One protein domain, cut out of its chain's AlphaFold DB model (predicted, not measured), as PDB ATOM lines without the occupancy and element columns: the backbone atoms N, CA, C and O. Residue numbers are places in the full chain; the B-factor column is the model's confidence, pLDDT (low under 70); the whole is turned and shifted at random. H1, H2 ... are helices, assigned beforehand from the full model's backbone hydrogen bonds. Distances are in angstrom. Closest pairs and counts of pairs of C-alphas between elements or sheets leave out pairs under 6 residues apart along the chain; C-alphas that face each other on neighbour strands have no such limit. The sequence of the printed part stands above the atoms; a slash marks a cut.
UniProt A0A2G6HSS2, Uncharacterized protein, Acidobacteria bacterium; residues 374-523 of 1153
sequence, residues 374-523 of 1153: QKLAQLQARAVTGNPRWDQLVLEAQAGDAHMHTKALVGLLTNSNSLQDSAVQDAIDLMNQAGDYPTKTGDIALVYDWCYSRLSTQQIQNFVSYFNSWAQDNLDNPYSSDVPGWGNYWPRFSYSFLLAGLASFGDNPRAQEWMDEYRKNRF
ATOM      1  N   GLN A 374     -15.941  44.662   4.367       93.12
ATOM      2  CA  GLN A 374     -14.517  44.393   4.543       93.12
ATOM      3  C   GLN A 374     -13.980  43.477   3.432       93.12
ATOM      4  O   GLN A 374     -12.990  43.832   2.788       93.12
ATOM      5  N   LYS A 375     -14.658  42.352   3.161       94.19
ATOM      6  CA  LYS A 375     -14.323  41.417   2.071       94.19
ATOM      7  C   LYS A 375     -14.355  42.129   0.717       94.19
ATOM      8  O   LYS A 375     -13.412  42.028  -0.064       94.19
ATOM      9  N   LEU A 376     -15.391  42.931   0.472       94.62
ATOM     10  CA  LEU A 376     -15.538  43.709  -0.755       94.62
ATOM     11  C   LEU A 376     -14.375  44.694  -0.952       94.62
ATOM     12  O   LEU A 376     -13.809  44.757  -2.041       94.62
ATOM     13  N   ALA A 377     -13.962  45.411   0.098       95.19
ATOM     14  CA  ALA A 377     -12.815  46.319   0.035       95.19
ATOM     15  C   ALA A 377     -11.481  45.584  -0.224       95.19
ATOM     16  O   ALA A 377     -10.642  46.081  -0.978       95.19
ATOM     17  N   GLN A 378     -11.287  44.389   0.350       94.81
ATOM     18  CA  GLN A 378     -10.118  43.537   0.081       94.81
ATOM     19  C   GLN A 378     -10.087  43.059  -1.380       94.81
ATOM     20  O   GLN A 378      -9.050  43.146  -2.041       94.81
ATOM     21  N   LEU A 379     -11.225  42.606  -1.914       96.50
ATOM     22  CA  LEU A 379     -11.340  42.180  -3.311       96.50
ATOM     23  C   LEU A 379     -11.145  43.354  -4.283       96.50
ATOM     24  O   LEU A 379     -10.436  43.202  -5.275       96.50
ATOM     25  N   GLN A 380     -11.667  44.545  -3.971       96.19
ATOM     26  CA  GLN A 380     -11.418  45.767  -4.750       96.19
ATOM     27  C   GLN A 380      -9.932  46.157  -4.762       96.19
ATOM     28  O   GLN A 380      -9.420  46.576  -5.798       96.19
ATOM     29  N   ALA A 381      -9.209  45.981  -3.651       95.00
ATOM     30  CA  ALA A 381      -7.764  46.216  -3.603       95.00
ATOM     31  C   ALA A 381      -6.961  45.197  -4.441       95.00
ATOM     32  O   ALA A 381      -5.902  45.536  -4.970       95.00
ATOM     33  N   ARG A 382      -7.474  43.967  -4.594       94.31
ATOM     34  CA  ARG A 382      -6.901  42.899  -5.436       94.31
ATOM     35  C   ARG A 382      -7.277  43.003  -6.918       94.31
ATOM     36  O   ARG A 382      -6.613  42.372  -7.744       94.31
ATOM     37  N   ALA A 383      -8.317  43.764  -7.252       95.31
ATOM     38  CA  ALA A 383      -8.881  43.926  -8.593       95.31
ATOM     39  C   ALA A 383      -8.040  44.870  -9.482       95.31
ATOM     40  O   ALA A 383      -8.510  45.898  -9.974       95.31
ATOM     41  N   VAL A 384      -6.757  44.538  -9.657       94.44
ATOM     42  CA  VAL A 384      -5.760  45.354 -10.366       94.44
ATOM     43  C   VAL A 384      -5.155  44.605 -11.551       94.44
ATOM     44  O   VAL A 384      -4.868  43.412 -11.464       94.44
ATOM     45  N   THR A 385      -4.929  45.312 -12.660       92.12
ATOM     46  CA  THR A 385      -4.302  44.739 -13.862       92.12
ATOM     47  C   THR A 385      -2.912  44.187 -13.557       92.12
ATOM     48  O   THR A 385      -2.095  44.872 -12.938       92.12
ATOM     49  N   GLY A 386      -2.626  42.975 -14.030       87.69
ATOM     50  CA  GLY A 386      -1.402  42.228 -13.738       87.69
ATOM     51  C   GLY A 386      -1.541  41.221 -12.591       87.69
ATOM     52  O   GLY A 386      -0.587  40.493 -12.326       87.69
ATOM     53  N   ASN A 387      -2.697  41.152 -11.922       89.75
ATOM     54  CA  ASN A 387      -3.070  40.014 -11.082       89.75
ATOM     55  C   ASN A 387      -3.705  38.936 -11.986       89.75
ATOM     56  O   ASN A 387      -4.808  39.170 -12.479       89.75
ATOM     57  N   PRO A 388      -3.083  37.754 -12.188       85.38
ATOM     58  CA  PRO A 388      -3.554  36.780 -13.178       85.38
ATOM     59  C   PRO A 388      -4.998  36.309 -12.967       85.38
ATOM     60  O   PRO A 388      -5.747  36.198 -13.932       85.38
ATOM     61  N   ARG A 389      -5.419  36.096 -11.709       87.44
ATOM     62  CA  ARG A 389      -6.798  35.686 -11.384       87.44
ATOM     63  C   ARG A 389      -7.808  36.797 -11.686       87.44
ATOM     64  O   ARG A 389      -8.910  36.514 -12.140       87.44
ATOM     65  N   TRP A 390      -7.427  38.057 -11.468       92.75
ATOM     66  CA  TRP A 390      -8.263  39.206 -11.822       92.75
ATOM     67  C   TRP A 390      -8.352  39.401 -13.335       92.75
ATOM     68  O   TRP A 390      -9.445  39.562 -13.868       92.75
ATOM     69  N   ASP A 391      -7.212  39.369 -14.029       90.88
ATOM     70  CA  ASP A 391      -7.160  39.557 -15.478       90.88
ATOM     71  C   ASP A 391      -7.960  38.457 -16.198       90.88
ATOM     72  O   ASP A 391      -8.730  38.773 -17.105       90.88
ATOM     73  N   GLN A 392      -7.876  37.197 -15.741       87.56
ATOM     74  CA  GLN A 392      -8.722  36.108 -16.242       87.56
ATOM     75  C   GLN A 392     -10.209  36.366 -15.966       87.56
ATOM     76  O   GLN A 392     -11.019  36.302 -16.887       87.56
ATOM     77  N   LEU A 393     -10.583  36.720 -14.731       91.81
ATOM     78  CA  LEU A 393     -11.980  36.988 -14.374       91.81
ATOM     79  C   LEU A 393     -12.588  38.143 -15.194       91.81
ATOM     80  O   LEU A 393     -13.760  38.100 -15.566       91.81
ATOM     81  N   VAL A 394     -11.792  39.167 -15.513       93.50
ATOM     82  CA  VAL A 394     -12.200  40.286 -16.376       93.50
ATOM     83  C   VAL A 394     -12.361  39.857 -17.836       93.50
ATOM     84  O   VAL A 394     -13.263  40.370 -18.500       93.50
ATOM     85  N   LEU A 395     -11.526  38.939 -18.338       90.75
ATOM     86  CA  LEU A 395     -11.694  38.350 -19.670       90.75
ATOM     87  C   LEU A 395     -12.989  37.535 -19.746       90.75
ATOM     88  O   LEU A 395     -13.785  37.776 -20.653       90.75
ATOM     89  N   GLU A 396     -13.248  36.668 -18.761       90.81
ATOM     90  CA  GLU A 396     -14.508  35.917 -18.689       90.81
ATOM     91  C   GLU A 396     -15.713  36.854 -18.610       90.81
ATOM     92  O   GLU A 396     -16.649  36.693 -19.375       90.81
ATOM     93  N   ALA A 397     -15.692  37.899 -17.773       93.62
ATOM     94  CA  ALA A 397     -16.802  38.858 -17.666       93.62
ATOM     95  C   ALA A 397     -17.089  39.650 -18.960       93.62
ATOM     96  O   ALA A 397     -18.127  40.309 -19.056       93.62
ATOM     97  N   GLN A 398     -16.174  39.623 -19.934       90.38
ATOM     98  CA  GLN A 398     -16.309  40.265 -21.246       90.38
ATOM     99  C   GLN A 398     -16.643  39.275 -22.376       90.38
ATOM    100  O   GLN A 398     -16.875  39.715 -23.506       90.38
ATOM    101  N   ALA A 399     -16.680  37.968 -22.097       89.25
ATOM    102  CA  ALA A 399     -17.079  36.946 -23.057       89.25
ATOM    103  C   ALA A 399     -18.574  37.058 -23.425       89.25
ATOM    104  O   ALA A 399     -19.386  37.617 -22.684       89.25
ATOM    105  N   GLY A 400     -18.956  36.545 -24.599       82.81
ATOM    106  CA  GLY A 400     -20.345  36.625 -25.081       82.81
ATOM    107  C   GLY A 400     -21.311  35.705 -24.326       82.81
ATOM    108  O   GLY A 400     -22.508  35.974 -24.266       82.81
ATOM    109  N   ASP A 401     -20.759  34.648 -23.745       84.00
ATOM    110  CA  ASP A 401     -21.349  33.549 -22.981       84.00
ATOM    111  C   ASP A 401     -21.018  33.629 -21.476       84.00
ATOM    112  O   ASP A 401     -21.300  32.709 -20.715       84.00
ATOM    113  N   ALA A 402     -20.464  34.760 -21.035       88.38
ATOM    114  CA  ALA A 402     -20.045  35.012 -19.663       88.38
ATOM    115  C   ALA A 402     -21.145  34.738 -18.615       88.38
ATOM    116  O   ALA A 402     -22.271  35.234 -18.729       88.38
ATOM    117  N   HIS A 403     -20.787  34.026 -17.544       92.38
ATOM    118  CA  HIS A 403     -21.699  33.680 -16.451       92.38
ATOM    119  C   HIS A 403     -22.174  34.910 -15.657       92.38
ATOM    120  O   HIS A 403     -21.415  35.854 -15.407       92.38
ATOM    121  N   MET A 404     -23.435  34.880 -15.214       96.06
ATOM    122  CA  MET A 404     -24.088  36.009 -14.538       96.06
ATOM    123  C   MET A 404     -23.385  36.426 -13.236       96.06
ATOM    124  O   MET A 404     -23.233  37.621 -12.987       96.06
ATOM    125  N   HIS A 405     -22.866  35.479 -12.446       96.62
ATOM    126  CA  HIS A 405     -22.110  35.769 -11.218       96.62
ATOM    127  C   HIS A 405     -20.772  36.452 -11.498       96.62
ATOM    128  O   HIS A 405     -20.417  37.418 -10.827       96.62
ATOM    129  N   THR A 406     -20.068  36.016 -12.544       96.25
ATOM    130  CA  THR A 406     -18.825  36.639 -13.017       96.25
ATOM    131  C   THR A 406     -19.066  38.084 -13.471       96.25
ATOM    132  O   THR A 406     -18.345  38.994 -13.051       96.25
ATOM    133  N   LYS A 407     -20.135  38.337 -14.245       97.31
ATOM    134  CA  LYS A 407     -20.567  39.701 -14.608       97.31
ATOM    135  C   LYS A 407     -20.939  40.534 -13.377       97.31
ATOM    136  O   LYS A 407     -20.528  41.691 -13.289       97.31
ATOM    137  N   ALA A 408     -21.678  39.961 -12.425       97.88
ATOM    138  CA  ALA A 408     -22.093  40.633 -11.196       97.88
ATOM    139  C   ALA A 408     -20.888  41.031 -10.327       97.88
ATOM    140  O   ALA A 408     -20.754  42.205  -9.981       97.88
ATOM    141  N   LEU A 409     -19.967  40.101 -10.043       97.75
ATOM    142  CA  LEU A 409     -18.791  40.350  -9.207       97.75
ATOM    143  C   LEU A 409     -17.837  41.363  -9.850       97.75
ATOM    144  O   LEU A 409     -17.473  42.350  -9.213       97.75
ATOM    145  N   VAL A 410     -17.470  41.188 -11.126       97.62
ATOM    146  CA  VAL A 410     -16.619  42.170 -11.828       97.62
ATOM    147  C   VAL A 410     -17.331  43.517 -11.934       97.62
ATOM    148  O   VAL A 410     -16.710  44.562 -11.726       97.62
ATOM    149  N   GLY A 411     -18.639  43.517 -12.193       96.94
ATOM    150  CA  GLY A 411     -19.473  44.712 -12.214       96.94
ATOM    151  C   GLY A 411     -19.484  45.467 -10.884       96.94
ATOM    152  O   GLY A 411     -19.393  46.696 -10.883       96.94
ATOM    153  N   LEU A 412     -19.546  44.756  -9.760       96.25
ATOM    154  CA  LEU A 412     -19.501  45.311  -8.407       96.25
ATOM    155  C   LEU A 412     -18.101  45.850  -8.059       96.25
ATOM    156  O   LEU A 412     -17.965  46.986  -7.603       96.25
ATOM    157  N   LEU A 413     -17.047  45.078  -8.337       97.12
ATOM    158  CA  LEU A 413     -15.658  45.452  -8.041       97.12
ATOM    159  C   LEU A 413     -15.165  46.640  -8.887       97.12
ATOM    160  O   LEU A 413     -14.401  47.470  -8.398       97.12
ATOM    161  N   THR A 414     -15.638  46.766 -10.131       95.19
ATOM    162  CA  THR A 414     -15.280  47.874 -11.043       95.19
ATOM    163  C   THR A 414     -16.257  49.052 -11.025       95.19
ATOM    164  O   THR A 414     -15.980  50.071 -11.658       95.19
ATOM    165  N   ASN A 415     -17.386  48.950 -10.314       93.94
ATOM    166  CA  ASN A 415     -18.530  49.871 -10.418       93.94
ATOM    167  C   ASN A 415     -19.081  50.001 -11.861       93.94
ATOM    168  O   ASN A 415     -19.549  51.062 -12.284       93.94
ATOM    169  N   SER A 416     -19.016  48.918 -12.642       96.31
ATOM    170  CA  SER A 416     -19.524  48.857 -14.014       96.31
ATOM    171  C   SER A 416     -21.017  48.528 -14.032       96.31
ATOM    172  O   SER A 416     -21.418  47.361 -14.039       96.31
ATOM    173  N   ASN A 417     -21.846  49.575 -14.094       96.81
ATOM    174  CA  ASN A 417     -23.302  49.440 -14.207       96.81
ATOM    175  C   ASN A 417     -23.718  48.522 -15.366       96.81
ATOM    176  O   ASN A 417     -24.642  47.745 -15.198       96.81
ATOM    177  N   SER A 418     -23.039  48.559 -16.519       96.56
ATOM    178  CA  SER A 418     -23.422  47.738 -17.677       96.56
ATOM    179  C   SER A 418     -23.204  46.237 -17.472       96.56
ATOM    180  O   SER A 418     -23.944  45.448 -18.048       96.56
ATOM    181  N   LEU A 419     -22.211  45.836 -16.667       97.06
ATOM    182  CA  LEU A 419     -22.004  44.422 -16.330       97.06
ATOM    183  C   LEU A 419     -23.054  43.944 -15.323       97.06
ATOM    184  O   LEU A 419     -23.644  42.887 -15.524       97.06
ATOM    185  N   GLN A 420     -23.348  44.750 -14.299       97.88
ATOM    186  CA  GLN A 420     -24.398  44.433 -13.326       97.88
ATOM    187  C   GLN A 420     -25.794  44.410 -13.982       97.88
ATOM    188  O   GLN A 420     -26.564  43.481 -13.763       97.88
ATOM    189  N   ASP A 421     -26.104  45.381 -14.850       97.94
ATOM    190  CA  ASP A 421     -27.364  45.437 -15.604       97.94
ATOM    191  C   ASP A 421     -27.506  44.221 -16.547       97.94
ATOM    192  O   ASP A 421     -28.611  43.709 -16.719       97.94
ATOM    193  N   SER A 422     -26.397  43.719 -17.117       97.56
ATOM    194  CA  SER A 422     -26.393  42.467 -17.891       97.56
ATOM    195  C   SER A 422     -26.627  41.243 -17.008       97.56
ATOM    196  O   SER A 422     -27.449  40.416 -17.375       97.56
ATOM    197  N   ALA A 423     -25.957  41.133 -15.856       98.06
ATOM    198  CA  ALA A 423     -26.141  40.010 -14.932       98.06
ATOM    199  C   ALA A 423     -27.600  39.898 -14.457       98.06
ATOM    200  O   ALA A 423     -28.173  38.812 -14.436       98.06
ATOM    201  N   VAL A 424     -28.227  41.038 -14.144       98.56
ATOM    202  CA  VAL A 424     -29.654  41.112 -13.793       98.56
ATOM    203  C   VAL A 424     -30.544  40.643 -14.947       98.56
ATOM    204  O   VAL A 424     -31.532  39.956 -14.698       98.56
ATOM    205  N   GLN A 425     -30.220  40.991 -16.198       97.75
ATOM    206  CA  GLN A 425     -30.981  40.509 -17.351       97.75
ATOM    207  C   GLN A 425     -30.806  38.998 -17.556       97.75
ATOM    208  O   GLN A 425     -31.807  38.319 -17.751       97.75
ATOM    209  N   ASP A 426     -29.586  38.467 -17.435       97.31
ATOM    210  CA  ASP A 426     -29.323  37.026 -17.547       97.31
ATOM    211  C   ASP A 426     -30.112  36.231 -16.488       97.31
ATOM    212  O   ASP A 426     -30.728  35.213 -16.798       97.31
ATOM    213  N   ALA A 427     -30.157  36.729 -15.245       97.81
ATOM    214  CA  ALA A 427     -30.930  36.125 -14.160       97.81
ATOM    215  C   ALA A 427     -32.448  36.172 -14.429       97.81
ATOM    216  O   ALA A 427     -33.146  35.184 -14.207       97.81
ATOM    217  N   ILE A 428     -32.966  37.288 -14.962       97.69
ATOM    218  CA  ILE A 428     -34.372  37.395 -15.394       97.69
ATOM    219  C   ILE A 428     -34.666  36.423 -16.540       97.69
ATOM    220  O   ILE A 428     -35.717  35.781 -16.541       97.69
ATOM    221  N   ASP A 429     -33.764  36.284 -17.507       96.25
ATOM    222  CA  ASP A 429     -33.939  35.359 -18.625       96.25
ATOM    223  C   ASP A 429     -33.925  33.904 -18.126       96.25
ATOM    224  O   ASP A 429     -34.775  33.117 -18.542       96.25
ATOM    225  N   LEU A 430     -33.057  33.558 -17.167       96.00
ATOM    226  CA  LEU A 430     -32.998  32.237 -16.529       96.00
ATOM    227  C   LEU A 430     -34.268  31.892 -15.726       96.00
ATOM    228  O   LEU A 430     -34.750  30.760 -15.824       96.00
ATOM    229  N   MET A 431     -34.873  32.851 -15.007       95.75
ATOM    230  CA  MET A 431     -36.191  32.655 -14.367       95.75
ATOM    231  C   MET A 431     -37.276  32.251 -15.380       95.75
ATOM    232  O   MET A 431     -38.181  31.495 -15.044       95.75
ATOM    233  N   ASN A 432     -37.194  32.757 -16.615       93.25
ATOM    234  CA  ASN A 432     -38.170  32.497 -17.677       93.25
ATOM    235  C   ASN A 432     -37.857  31.242 -18.519       93.25
ATOM    236  O   ASN A 432     -38.664  30.867 -19.373       93.25
ATOM    237  N   GLN A 433     -36.708  30.589 -18.314       92.44
ATOM    238  CA  GLN A 433     -36.360  29.350 -19.013       92.44
ATOM    239  C   GLN A 433     -37.121  28.153 -18.436       92.44
ATOM    240  O   GLN A 433     -37.183  27.962 -17.219       92.44
ATOM    241  N   ALA A 434     -37.661  27.323 -19.333       74.00
ATOM    242  CA  ALA A 434     -38.272  26.048 -18.984       74.00
ATOM    243  C   ALA A 434     -37.196  25.028 -18.583       74.00
ATOM    244  O   ALA A 434     -36.211  24.856 -19.299       74.00
ATOM    245  N   GLY A 435     -37.426  24.337 -17.468       73.19
ATOM    246  CA  GLY A 435     -36.443  23.479 -16.813       73.19
ATOM    247  C   GLY A 435     -35.995  24.093 -15.490       73.19
ATOM    248  O   GLY A 435     -35.696  25.288 -15.415       73.19
ATOM    249  N   ASP A 436     -35.977  23.269 -14.451       77.69
ATOM    250  CA  ASP A 436     -35.477  23.628 -13.131       77.69
ATOM    251  C   ASP A 436     -34.355  22.668 -12.731       77.69
ATOM    252  O   ASP A 436     -34.320  21.521 -13.182       77.69
ATOM    253  N   TYR A 437     -33.417  23.160 -11.934       89.25
ATOM    254  CA  TYR A 437     -32.324  22.377 -11.370       89.25
ATOM    255  C   TYR A 437     -31.994  22.922  -9.977       89.25
ATOM    256  O   TYR A 437     -32.151  24.122  -9.751       89.25
ATOM    257  N   PRO A 438     -31.521  22.090  -9.036       90.56
ATOM    258  CA  PRO A 438     -31.645  22.393  -7.610       90.56
ATOM    259  C   PRO A 438     -31.025  23.718  -7.149       90.56
ATOM    260  O   PRO A 438     -31.591  24.368  -6.278       90.56
ATOM    261  N   THR A 439     -29.899  24.152  -7.735       94.44
ATOM    262  CA  THR A 439     -29.214  25.407  -7.361       94.44
ATOM    263  C   THR A 439     -29.749  26.653  -8.073       94.44
ATOM    264  O   THR A 439     -29.413  27.764  -7.663       94.44
ATOM    265  N   LYS A 440     -30.585  26.504  -9.116       95.44
ATOM    266  CA  LYS A 440     -31.012  27.585 -10.028       95.44
ATOM    267  C   LYS A 440     -31.520  28.812  -9.276       95.44
ATOM    268  O   LYS A 440     -31.124  29.938  -9.575       95.44
ATOM    269  N   THR A 441     -32.381  28.594  -8.288       97.44
ATOM    270  CA  THR A 441     -33.006  29.668  -7.514       97.44
ATOM    271  C   THR A 441     -32.011  30.370  -6.586       97.44
ATOM    272  O   THR A 441     -32.004  31.601  -6.544       97.44
ATOM    273  N   GLY A 442     -31.115  29.633  -5.922       97.81
ATOM    274  CA  GLY A 442     -30.030  30.214  -5.125       97.81
ATOM    275  C   GLY A 442     -29.032  31.003  -5.974       97.81
ATOM    276  O   GLY A 442     -28.632  32.108  -5.611       97.81
ATOM    277  N   ASP A 443     -28.716  30.500  -7.166       97.00
ATOM    278  CA  ASP A 443     -27.830  31.160  -8.122       97.00
ATOM    279  C   ASP A 443     -28.425  32.487  -8.626       97.00
ATOM    280  O   ASP A 443     -27.709  33.487  -8.733       97.00
ATOM    281  N   ILE A 444     -29.738  32.533  -8.876       98.50
ATOM    282  CA  ILE A 444     -30.482  33.762  -9.195       98.50
ATOM    283  C   ILE A 444     -30.510  34.722  -7.992       98.50
ATOM    284  O   ILE A 444     -30.320  35.931  -8.155       98.50
ATOM    285  N   ALA A 445     -30.714  34.203  -6.780       98.69
ATOM    286  CA  ALA A 445     -30.728  34.991  -5.550       98.69
ATOM    287  C   ALA A 445     -29.364  35.634  -5.232       98.69
ATOM    288  O   ALA A 445     -29.317  36.761  -4.737       98.69
ATOM    289  N   LEU A 446     -28.249  35.000  -5.609       98.31
ATOM    290  CA  LEU A 446     -26.921  35.605  -5.491       98.31
ATOM    291  C   LEU A 446     -26.757  36.837  -6.401       98.31
ATOM    292  O   LEU A 446     -26.203  37.852  -5.981       98.31
ATOM    293  N   VAL A 447     -27.299  36.797  -7.626       98.62
ATOM    294  CA  VAL A 447     -27.322  37.972  -8.520       98.62
ATOM    295  C   VAL A 447     -28.229  39.074  -7.966       98.62
ATOM    296  O   VAL A 447     -27.867  40.249  -8.055       98.62
ATOM    297  N   TYR A 448     -29.369  38.720  -7.362       98.69
ATOM    298  CA  TYR A 448     -30.240  39.677  -6.672       98.69
ATOM    299  C   TYR A 448     -29.483  40.433  -5.570       98.69
ATOM    300  O   TYR A 448     -29.529  41.661  -5.544       98.69
ATOM    301  N   ASP A 449     -28.751  39.723  -4.703       98.69
ATOM    302  CA  ASP A 449     -27.960  40.324  -3.622       98.69
ATOM    303  C   ASP A 449     -26.825  41.210  -4.164       98.69
ATOM    304  O   ASP A 449     -26.707  42.385  -3.810       98.69
ATOM    305  N   TRP A 450     -26.010  40.684  -5.082       98.44
ATOM    306  CA  TRP A 450     -24.819  41.382  -5.577       98.44
ATOM    307  C   TRP A 450     -25.130  42.580  -6.479       98.44
ATOM    308  O   TRP A 450     -24.377  43.557  -6.487       98.44
ATOM    309  N   CYS A 451     -26.236  42.537  -7.223       98.31
ATOM    310  CA  CYS A 451     -26.663  43.615  -8.119       98.31
ATOM    311  C   CYS A 451     -27.862  44.415  -7.583       98.31
ATOM    312  O   CYS A 451     -28.436  45.213  -8.325       98.31
ATOM    313  N   TYR A 452     -28.214  44.272  -6.298       98.12
ATOM    314  CA  TYR A 452     -29.382  44.904  -5.674       98.12
ATOM    315  C   TYR A 452     -29.533  46.402  -5.995       98.12
ATOM    316  O   TYR A 452     -30.603  46.874  -6.373       98.12
ATOM    317  N   SER A 453     -28.425  47.152  -5.939       96.38
ATOM    318  CA  SER A 453     -28.380  48.601  -6.220       96.38
ATOM    319  C   SER A 453     -28.770  49.007  -7.657       96.38
ATOM    320  O   SER A 453     -28.917  50.198  -7.954       96.38
ATOM    321  N   ARG A 454     -28.916  48.033  -8.561       97.38
ATOM    322  CA  ARG A 454     -29.347  48.202  -9.956       97.38
ATOM    323  C   ARG A 454     -30.815  47.852 -10.176       97.38
ATOM    324  O   ARG A 454     -31.381  48.270 -11.186       97.38
ATOM    325  N   LEU A 455     -31.427  47.101  -9.261       98.12
ATOM    326  CA  LEU A 455     -32.791  46.612  -9.412       98.12
ATOM    327  C   LEU A 455     -33.803  47.757  -9.294       98.12
ATOM    328  O   LEU A 455     -33.772  48.573  -8.375       98.12
ATOM    329  N   SER A 456     -34.759  47.798 -10.220       97.81
ATOM    330  CA  SER A 456     -35.976  48.588 -10.036       97.81
ATOM    331  C   SER A 456     -36.939  47.892  -9.067       97.81
ATOM    332  O   SER A 456     -36.952  46.667  -8.962       97.81
ATOM    333  N   THR A 457     -37.832  48.654  -8.431       97.69
ATOM    334  CA  THR A 457     -38.884  48.109  -7.548       97.69
ATOM    335  C   THR A 457     -39.736  47.029  -8.226       97.69
ATOM    336  O   THR A 457     -40.153  46.080  -7.571       97.69
ATOM    337  N   GLN A 458     -39.963  47.127  -9.543       97.88
ATOM    338  CA  GLN A 458     -40.682  46.093 -10.291       97.88
ATOM    339  C   GLN A 458     -39.851  44.812 -10.446       97.88
ATOM    340  O   GLN A 458     -40.400  43.723 -10.334       97.88
ATOM    341  N   GLN A 459     -38.540  44.920 -10.684       98.25
ATOM    342  CA  GLN A 459     -37.661  43.747 -10.730       98.25
ATOM    343  C   GLN A 459     -37.581  43.074  -9.358       98.25
ATOM    344  O   GLN A 459     -37.739  41.861  -9.299       98.25
ATOM    345  N   ILE A 460     -37.455  43.847  -8.271       98.56
ATOM    346  CA  ILE A 460     -37.521  43.335  -6.890       98.56
ATOM    347  C   ILE A 460     -38.794  42.503  -6.680       98.56
ATOM    348  O   ILE A 460     -38.716  41.335  -6.312       98.56
ATOM    349  N   GLN A 461     -39.964  43.056  -7.015       98.25
ATOM    350  CA  GLN A 461     -41.241  42.340  -6.902       98.25
ATOM    351  C   GLN A 461     -41.307  41.076  -7.773       98.25
ATOM    352  O   GLN A 461     -41.894  40.079  -7.350       98.25
ATOM    353  N   ASN A 462     -40.701  41.089  -8.963       98.06
ATOM    354  CA  ASN A 462     -40.659  39.923  -9.847       98.06
ATOM    355  C   ASN A 462     -39.785  38.799  -9.260       98.06
ATOM    356  O   ASN A 462     -40.238  37.658  -9.220       98.06
ATOM    357  N   PHE A 463     -38.581  39.116  -8.768       98.69
ATOM    358  CA  PHE A 463     -37.693  38.147  -8.110       98.69
ATOM    359  C   PHE A 463     -38.329  37.572  -6.838       98.69
ATOM    360  O   PHE A 463     -38.391  36.357  -6.690       98.69
ATOM    361  N   VAL A 464     -38.900  38.416  -5.969       98.69
ATOM    362  CA  VAL A 464     -39.614  37.966  -4.758       98.69
ATOM    363  C   VAL A 464     -40.790  37.041  -5.102       98.69
ATOM    364  O   VAL A 464     -40.994  36.023  -4.440       98.69
ATOM    365  N   SER A 465     -41.545  37.350  -6.163       98.38
ATOM    366  CA  SER A 465     -42.644  36.492  -6.635       98.38
ATOM    367  C   SER A 465     -42.142  35.147  -7.164       98.38
ATOM    368  O   SER A 465     -42.762  34.125  -6.886       98.38
ATOM    369  N   TYR A 466     -41.022  35.135  -7.896       98.12
ATOM    370  CA  TYR A 466     -40.369  33.908  -8.353       98.12
ATOM    371  C   TYR A 466     -39.890  33.053  -7.173       98.12
ATOM    372  O   TYR A 466     -40.307  31.903  -7.073       98.12
ATOM    373  N   PHE A 467     -39.126  33.622  -6.232       98.31
ATOM    374  CA  PHE A 467     -38.629  32.917  -5.044       98.31
ATOM    375  C   PHE A 467     -39.761  32.276  -4.237       98.31
ATOM    376  O   PHE A 467     -39.705  31.091  -3.928       98.31
ATOM    377  N   ASN A 468     -40.829  33.033  -3.964       98.12
ATOM    378  CA  ASN A 468     -41.972  32.529  -3.203       98.12
ATOM    379  C   ASN A 468     -42.784  31.465  -3.953       98.12
ATOM    380  O   ASN A 468     -43.410  30.633  -3.303       98.12
ATOM    381  N   SER A 469     -42.803  31.501  -5.289       95.81
ATOM    382  CA  SER A 469     -43.503  30.493  -6.098       95.81
ATOM    383  C   SER A 469     -42.692  29.203  -6.179       95.81
ATOM    384  O   SER A 469     -43.245  28.132  -5.973       95.81
ATOM    385  N   TRP A 470     -41.383  29.314  -6.425       95.44
ATOM    386  CA  TRP A 470     -40.457  28.183  -6.471       95.44
ATOM    387  C   TRP A 470     -40.388  27.449  -5.129       95.44
ATOM    388  O   TRP A 470     -40.559  26.235  -5.084       95.44
ATOM    389  N   ALA A 471     -40.192  28.188  -4.032       94.31
ATOM    390  CA  ALA A 471     -40.064  27.598  -2.703       94.31
ATOM    391  C   ALA A 471     -41.370  26.924  -2.253       94.31
ATOM    392  O   ALA A 471     -41.329  25.827  -1.710       94.31
ATOM    393  N   GLN A 472     -42.534  27.528  -2.537       92.19
ATOM    394  CA  GLN A 472     -43.818  26.890  -2.235       92.19
ATOM    395  C   GLN A 472     -44.046  25.624  -3.072       92.19
ATOM    396  O   GLN A 472     -44.470  24.620  -2.516       92.19
ATOM    397  N   ASP A 473     -43.744  25.644  -4.375       92.12
ATOM    398  CA  ASP A 473     -43.939  24.474  -5.243       92.12
ATOM    399  C   ASP A 473     -43.033  23.301  -4.837       92.12
ATOM    400  O   ASP A 473     -43.477  22.161  -4.842       92.12
ATOM    401  N   ASN A 474     -41.802  23.570  -4.380       90.44
ATOM    402  CA  ASN A 474     -40.906  22.531  -3.857       90.44
ATOM    403  C   ASN A 474     -41.349  21.970  -2.490       90.44
ATOM    404  O   ASN A 474     -41.011  20.834  -2.179       90.44
ATOM    405  N   LEU A 475     -42.106  22.722  -1.680       89.44
ATOM    406  CA  LEU A 475     -42.687  22.208  -0.429       89.44
ATOM    407  C   LEU A 475     -44.008  21.457  -0.656       89.44
ATOM    408  O   LEU A 475     -44.256  20.444  -0.007       89.44
ATOM    409  N   ASP A 476     -44.847  21.937  -1.576       90.38
ATOM    410  CA  ASP A 476     -46.131  21.310  -1.912       90.38
ATOM    411  C   ASP A 476     -45.939  20.054  -2.787       90.38
ATOM    412  O   ASP A 476     -46.690  19.084  -2.663       90.38
ATOM    413  N   ASN A 477     -44.936  20.070  -3.674       87.81
ATOM    414  CA  ASN A 477     -44.622  19.036  -4.661       87.81
ATOM    415  C   ASN A 477     -43.099  18.744  -4.702       87.81
ATOM    416  O   ASN A 477     -42.463  18.974  -5.737       87.81
ATOM    417  N   PRO A 478     -42.483  18.244  -3.612       84.38
ATOM    418  CA  PRO A 478     -41.045  17.978  -3.574       84.38
ATOM    419  C   PRO A 478     -40.609  17.010  -4.679       84.38
ATOM    420  O   PRO A 478     -41.283  16.020  -4.984       84.38
ATOM    421  N   TYR A 479     -39.450  17.288  -5.276       83.50
ATOM    422  CA  TYR A 479     -38.844  16.402  -6.265       83.50
ATOM    423  C   TYR A 479     -38.530  15.042  -5.639       83.50
ATOM    424  O   TYR A 479     -38.025  14.964  -4.525       83.50
ATOM    425  N   SER A 480     -38.710  13.956  -6.395       84.38
ATOM    426  CA  SER A 480     -38.381  12.597  -5.930       84.38
ATOM    427  C   SER A 480     -36.892  12.371  -5.626       84.38
ATOM    428  O   SER A 480     -36.533  11.301  -5.147       84.38
ATOM    429  N   SER A 481     -36.030  13.339  -5.953       84.44
ATOM    430  CA  SER A 481     -34.609  13.366  -5.604       84.44
ATOM    431  C   SER A 481     -34.263  14.332  -4.464       84.44
ATOM    432  O   SER A 481     -33.142  14.264  -3.974       84.44
ATOM    433  N   ASP A 482     -35.180  15.194  -4.004       88.94
ATOM    434  CA  ASP A 482     -34.981  16.048  -2.818       88.94
ATOM    435  C   ASP A 482     -35.188  15.218  -1.540       88.94
ATOM    436  O   ASP A 482     -36.163  15.364  -0.807       88.94
ATOM    437  N   VAL A 483     -34.293  14.248  -1.346       88.94
ATOM    438  CA  VAL A 483     -34.373  13.221  -0.308       88.94
ATOM    439  C   VAL A 483     -33.269  13.469   0.721       88.94
ATOM    440  O   VAL A 483     -32.100  13.480   0.324       88.94
ATOM    441  N   PRO A 484     -33.602  13.644   2.015       90.44
ATOM    442  CA  PRO A 484     -32.614  13.870   3.063       90.44
ATOM    443  C   PRO A 484     -31.686  12.670   3.260       90.44
ATOM    444  O   PRO A 484     -31.924  11.561   2.773       90.44
ATOM    445  N   GLY A 485     -30.622  12.906   4.017       85.81
ATOM    446  CA  GLY A 485     -29.561  11.941   4.234       85.81
ATOM    447  C   GLY A 485     -28.377  12.228   3.330       85.81
ATOM    448  O   GLY A 485     -27.889  13.353   3.258       85.81
ATOM    449  N   TRP A 486     -27.926  11.202   2.618       86.50
ATOM    450  CA  TRP A 486     -26.756  11.284   1.741       86.50
ATOM    451  C   TRP A 486     -27.059  11.867   0.351       86.50
ATOM    452  O   TRP A 486     -26.143  12.248  -0.371       86.50
ATOM    453  N   GLY A 487     -28.344  11.992  -0.011       87.38
ATOM    454  CA  GLY A 487     -28.804  12.346  -1.355       87.38
ATOM    455  C   GLY A 487     -28.192  13.635  -1.908       87.38
ATOM    456  O   GLY A 487     -28.544  14.739  -1.505       87.38
ATOM    457  N   ASN A 488     -27.340  13.513  -2.923       87.75
ATOM    458  CA  ASN A 488     -26.571  14.611  -3.520       87.75
ATOM    459  C   ASN A 488     -27.381  15.813  -4.077       87.75
ATOM    460  O   ASN A 488     -26.809  16.876  -4.335       87.75
ATOM    461  N   TYR A 489     -28.698  15.675  -4.270       91.94
ATOM    462  CA  TYR A 489     -29.615  16.765  -4.640       91.94
ATOM    463  C   TYR A 489     -30.069  17.605  -3.434       91.94
ATOM    464  O   TYR A 489     -30.252  18.815  -3.584       91.94
ATOM    465  N   TRP A 490     -30.190  17.004  -2.248       93.75
ATOM    466  CA  TRP A 490     -30.656  17.639  -1.011       93.75
ATOM    467  C   TRP A 490     -29.889  18.920  -0.638       93.75
ATOM    468  O   TRP A 490     -30.515  19.983  -0.598       93.75
ATOM    469  N   PRO A 491     -28.542  18.926  -0.490       95.38
ATOM    470  CA  PRO A 491     -27.807  20.147  -0.141       95.38
ATOM    471  C   PRO A 491     -27.904  21.239  -1.220       95.38
ATOM    472  O   PRO A 491     -27.662  22.416  -0.947       95.38
ATOM    473  N   ARG A 492     -28.275  20.873  -2.453       95.12
ATOM    474  CA  ARG A 492     -28.424  21.800  -3.580       95.12
ATOM    475  C   ARG A 492     -29.783  22.509  -3.562       95.12
ATOM    476  O   ARG A 492     -29.831  23.707  -3.835       95.12
ATOM    477  N   PHE A 493     -30.859  21.811  -3.186       95.69
ATOM    478  CA  PHE A 493     -32.150  22.441  -2.883       95.69
ATOM    479  C   PHE A 493     -32.060  23.289  -1.607       95.69
ATOM    480  O   PHE A 493     -32.495  24.442  -1.617       95.69
ATOM    481  N   SER A 494     -31.393  22.785  -0.558       96.56
ATOM    482  CA  SER A 494     -31.101  23.521   0.685       96.56
ATOM    483  C   SER A 494     -30.405  24.865   0.421       96.56
ATOM    484  O   SER A 494     -30.818  25.893   0.958       96.56
ATOM    485  N   TYR A 495     -29.401  24.886  -0.465       97.94
ATOM    486  CA  TYR A 495     -28.743  26.109  -0.942       97.94
ATOM    487  C   TYR A 495     -29.731  27.105  -1.580       97.94
ATOM    488  O   TYR A 495     -29.682  28.299  -1.280       97.94
ATOM    489  N   SER A 496     -30.665  26.639  -2.415       97.69
ATOM    490  CA  SER A 496     -31.654  27.510  -3.062       97.69
ATOM    491  C   SER A 496     -32.690  28.092  -2.101       97.69
ATOM    492  O   SER A 496     -32.951  29.295  -2.180       97.69
ATOM    493  N   PHE A 497     -33.240  27.293  -1.176       97.81
ATOM    494  CA  PHE A 497     -34.116  27.802  -0.109       97.81
ATOM    495  C   PHE A 497     -33.404  28.882   0.707       97.81
ATOM    496  O   PHE A 497     -33.924  29.989   0.879       97.81
ATOM    497  N   LEU A 498     -32.170  28.592   1.129       98.44
ATOM    498  CA  LEU A 498     -31.385  29.513   1.930       98.44
ATOM    499  C   LEU A 498     -31.132  30.846   1.220       98.44
ATOM    500  O   LEU A 498     -31.439  31.908   1.767       98.44
ATOM    501  N   LEU A 499     -30.531  30.811   0.027       98.69
ATOM    502  CA  LEU A 499     -30.118  32.039  -0.652       98.69
ATOM    503  C   LEU A 499     -31.336  32.880  -1.057       98.69
ATOM    504  O   LEU A 499     -31.271  34.103  -0.949       98.69
ATOM    505  N   ALA A 500     -32.464  32.260  -1.427       98.38
ATOM    506  CA  ALA A 500     -33.723  32.969  -1.659       98.38
ATOM    507  C   ALA A 500     -34.220  33.706  -0.401       98.38
ATOM    508  O   ALA A 500     -34.639  34.866  -0.489       98.38
ATOM    509  N   GLY A 501     -34.133  33.070   0.772       98.25
ATOM    510  CA  GLY A 501     -34.414  33.694   2.067       98.25
ATOM    511  C   GLY A 501     -33.479  34.870   2.360       98.25
ATOM    512  O   GLY A 501     -33.932  36.009   2.464       98.25
ATOM    513  N   LEU A 502     -32.165  34.621   2.415       98.44
ATOM    514  CA  LEU A 502     -31.151  35.632   2.753       98.44
ATOM    515  C   LEU A 502     -31.166  36.843   1.812       98.44
ATOM    516  O   LEU A 502     -31.111  37.985   2.279       98.44
ATOM    517  N   ALA A 503     -31.239  36.608   0.497       98.38
ATOM    518  CA  ALA A 503     -31.177  37.667  -0.506       98.38
ATOM    519  C   ALA A 503     -32.431  38.543  -0.485       98.38
ATOM    520  O   ALA A 503     -32.334  39.743  -0.712       98.38
ATOM    521  N   SER A 504     -33.606  37.971  -0.198       98.12
ATOM    522  CA  SER A 504     -34.869  38.721  -0.180       98.12
ATOM    523  C   SER A 504     -35.271  39.253   1.204       98.12
ATOM    524  O   SER A 504     -36.289  39.943   1.324       98.12
ATOM    525  N   PHE A 505     -34.475  38.997   2.249       97.06
ATOM    526  CA  PHE A 505     -34.756  39.443   3.614       97.06
ATOM    527  C   PHE A 505     -34.800  40.978   3.730       97.06
ATOM    528  O   PHE A 505     -33.787  41.668   3.571       97.06
ATOM    529  N   GLY A 506     -35.992  41.496   4.039       94.44
ATOM    530  CA  GLY A 506     -36.327  42.924   4.097       94.44
ATOM    531  C   GLY A 506     -37.341  43.357   3.029       94.44
ATOM    532  O   GLY A 506     -38.205  44.181   3.320       94.44
ATOM    533  N   ASP A 507     -37.294  42.755   1.836       97.44
ATOM    534  CA  ASP A 507     -38.245  43.001   0.736       97.44
ATOM    535  C   ASP A 507     -39.362  41.947   0.665       97.44
ATOM    536  O   ASP A 507     -40.468  42.227   0.197       97.44
ATOM    537  N   ASN A 508     -39.079  40.727   1.123       97.62
ATOM    538  CA  ASN A 508     -39.988  39.590   1.068       97.62
ATOM    539  C   ASN A 508     -40.526  39.232   2.464       97.62
ATOM    540  O   ASN A 508     -39.751  38.780   3.308       97.62
ATOM    541  N   PRO A 509     -41.848  39.340   2.704       96.94
ATOM    542  CA  PRO A 509     -42.462  38.933   3.968       96.94
ATOM    543  C   PRO A 509     -42.248  37.458   4.339       96.94
ATOM    544  O   PRO A 509     -42.313  37.136   5.518       96.94
ATOM    545  N   ARG A 510     -41.979  36.583   3.355       97.38
ATOM    546  CA  ARG A 510     -41.735  35.144   3.558       97.38
ATOM    547  C   ARG A 510     -40.252  34.774   3.676       97.38
ATOM    548  O   ARG A 510     -39.935  33.602   3.819       97.38
ATOM    549  N   ALA A 511     -39.326  35.738   3.614       96.69
ATOM    550  CA  ALA A 511     -37.884  35.453   3.616       96.69
ATOM    551  C   ALA A 511     -37.439  34.591   4.808       96.69
ATOM    552  O   ALA A 511     -36.619  33.690   4.647       96.69
ATOM    553  N   GLN A 512     -38.012  34.846   5.987       95.38
ATOM    554  CA  GLN A 512     -37.727  34.085   7.199       95.38
ATOM    555  C   GLN A 512     -38.243  32.638   7.129       95.38
ATOM    556  O   GLN A 512     -37.575  31.748   7.640       95.38
ATOM    557  N   GLU A 513     -39.366  32.377   6.448       96.25
ATOM    558  CA  GLU A 513     -39.877  31.012   6.236       96.25
ATOM    559  C   GLU A 513     -38.850  30.169   5.459       96.25
ATOM    560  O   GLU A 513     -38.566  29.036   5.831       96.25
ATOM    561  N   TRP A 514     -38.215  30.751   4.436       96.88
ATOM    562  CA  TRP A 514     -37.186  30.081   3.628       96.88
ATOM    563  C   TRP A 514     -35.846  29.917   4.360       96.88
ATOM    564  O   TRP A 514     -35.135  28.935   4.149       96.88
ATOM    565  N   MET A 515     -35.508  30.854   5.249       97.44
ATOM    566  CA  MET A 515     -34.355  30.720   6.145       97.44
ATOM    567  C   MET A 515     -34.562  29.619   7.192       97.44
ATOM    568  O   MET A 515     -33.615  28.903   7.511       97.44
ATOM    569  N   ASP A 516     -35.780  29.475   7.715       96.19
ATOM    570  CA  ASP A 516     -36.130  28.451   8.702       96.19
ATOM    571  C   ASP A 516     -36.268  27.065   8.071       96.19
ATOM    572  O   ASP A 516     -35.827  26.090   8.677       96.19
ATOM    573  N   GLU A 517     -36.766  26.980   6.837       96.81
ATOM    574  CA  GLU A 517     -36.725  25.754   6.037       96.81
ATOM    575  C   GLU A 517     -35.289  25.220   5.927       96.81
ATOM    576  O   GLU A 517     -35.024  24.079   6.299       96.81
ATOM    577  N   TYR A 518     -34.323  26.062   5.539       97.56
ATOM    578  CA  TYR A 518     -32.913  25.663   5.556       97.56
ATOM    579  C   TYR A 518     -32.415  25.313   6.968       97.56
ATOM    580  O   TYR A 518     -31.892  24.223   7.196       97.56
ATOM    581  N   ARG A 519     -32.532  26.243   7.924       96.69
ATOM    582  CA  ARG A 519     -31.795  26.163   9.197       96.69
ATOM    583  C   ARG A 519     -32.380  25.152  10.187       96.69
ATOM    584  O   ARG A 519     -31.619  24.628  10.998       96.69
ATOM    585  N   LYS A 520     -33.692  24.896  10.135       94.25
ATOM    586  CA  LYS A 520     -34.414  24.002  11.056       94.25
ATOM    587  C   LYS A 520     -34.817  22.707  10.358       94.25
ATOM    588  O   LYS A 520     -34.358  21.641  10.752       94.25
ATOM    589  N   ASN A 521     -35.609  22.801   9.289       94.31
ATOM    590  CA  ASN A 521     -36.215  21.629   8.645       94.31
ATOM    591  C   ASN A 521     -35.228  20.805   7.807       94.31
ATOM    592  O   ASN A 521     -35.530  19.660   7.484       94.31
ATOM    593  N   ARG A 522     -34.061  21.367   7.459       94.50
ATOM    594  CA  ARG A 522     -33.023  20.672   6.682       94.50
ATOM    595  C   ARG A 522     -31.736  20.470   7.473       94.50
ATOM    596  O   ARG A 522     -31.418  19.346   7.851       94.50
ATOM    597  N   PHE A 523     -31.040  21.557   7.803       95.94
ATOM    598  CA  PHE A 523     -29.721  21.482   8.430       95.94
ATOM    599  C   PHE A 523     -29.753  20.863   9.837       95.94
ATOM    600  O   PHE A 523     -28.986  19.952  10.135       95.94
TER     601      PHE A 523
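Overview. This is residues 374 to 523 of the 1153 residues of an uncharacterized protein of Acidobacteria bacterium (UniProt A0A2G6HSS2). Six helices, H3 to H8, form an up-and-down bundle, each running against the one before; H5 is in its middle, with the H3 and H4 hairpin on one side and the H7 and H8 hairpin on the other. Two short helices, H1 and H2, pack on H3 at one end of the longest axis. The 150 printed residues have eight named helices, H1 to H8 along the chain, and no named strand: the class is all helix. The whole is compact, with a radius of gyration of the C-alphas of 16.4 A, and spans 49 by 36 by 32 A.

Arrangement. H1, residues 374 to 382, touches H3, residues 404 to 414, about perpendicular at 81 degrees; their closest C-alphas, Gln 380 and Leu 413, are 5.4 A apart. H2, residues 388 to 396, touches H3 at a steep tilt of 58 degrees; the closest C-alphas, Val 394 and Val 410, are 6.6 A apart. H4, residues 417 to 431, forms a hairpin with H3 at a shallow tilt of 18 degrees, closest at C-alphas 404 and 423, 4.5 A. H5, residues 440 to 450, touches H7, residues 490 to 504, closest at C-alphas 442 and 496, 3.8 A. H6, residues 457 to 476, only just touches H7, with 3 pairs of C-alphas within 8 A, closest at 467 and 500, 6.0 A. H8, residues 511 to 523, forms a hairpin with H7, closest at C-alphas 501 and 511, 4.2 A. Every O i to N i+4 pair is within hydrogen-bond range in H1, H2, H3, H4, H6 and H7; H5 has 6 of 7 and H8 7 of 9.

Along the chain. H1 begins at C-alpha 374 (-14.517, 44.393, 4.543). H6 is 28.3 A long, H7 21.5 A and H4 21.2 A. H8 ends at C-alpha 523 (-29.721, 21.482, 8.430).

Size, cuts and confidence. The C-alphas of Gly 386 and Asp 476, the farthest apart, are 50.8 A from each other. The link from H6 to H7, residues 477 to 489, is long. The printed part has no cut, and no printed residue is under 70 in pLDDT.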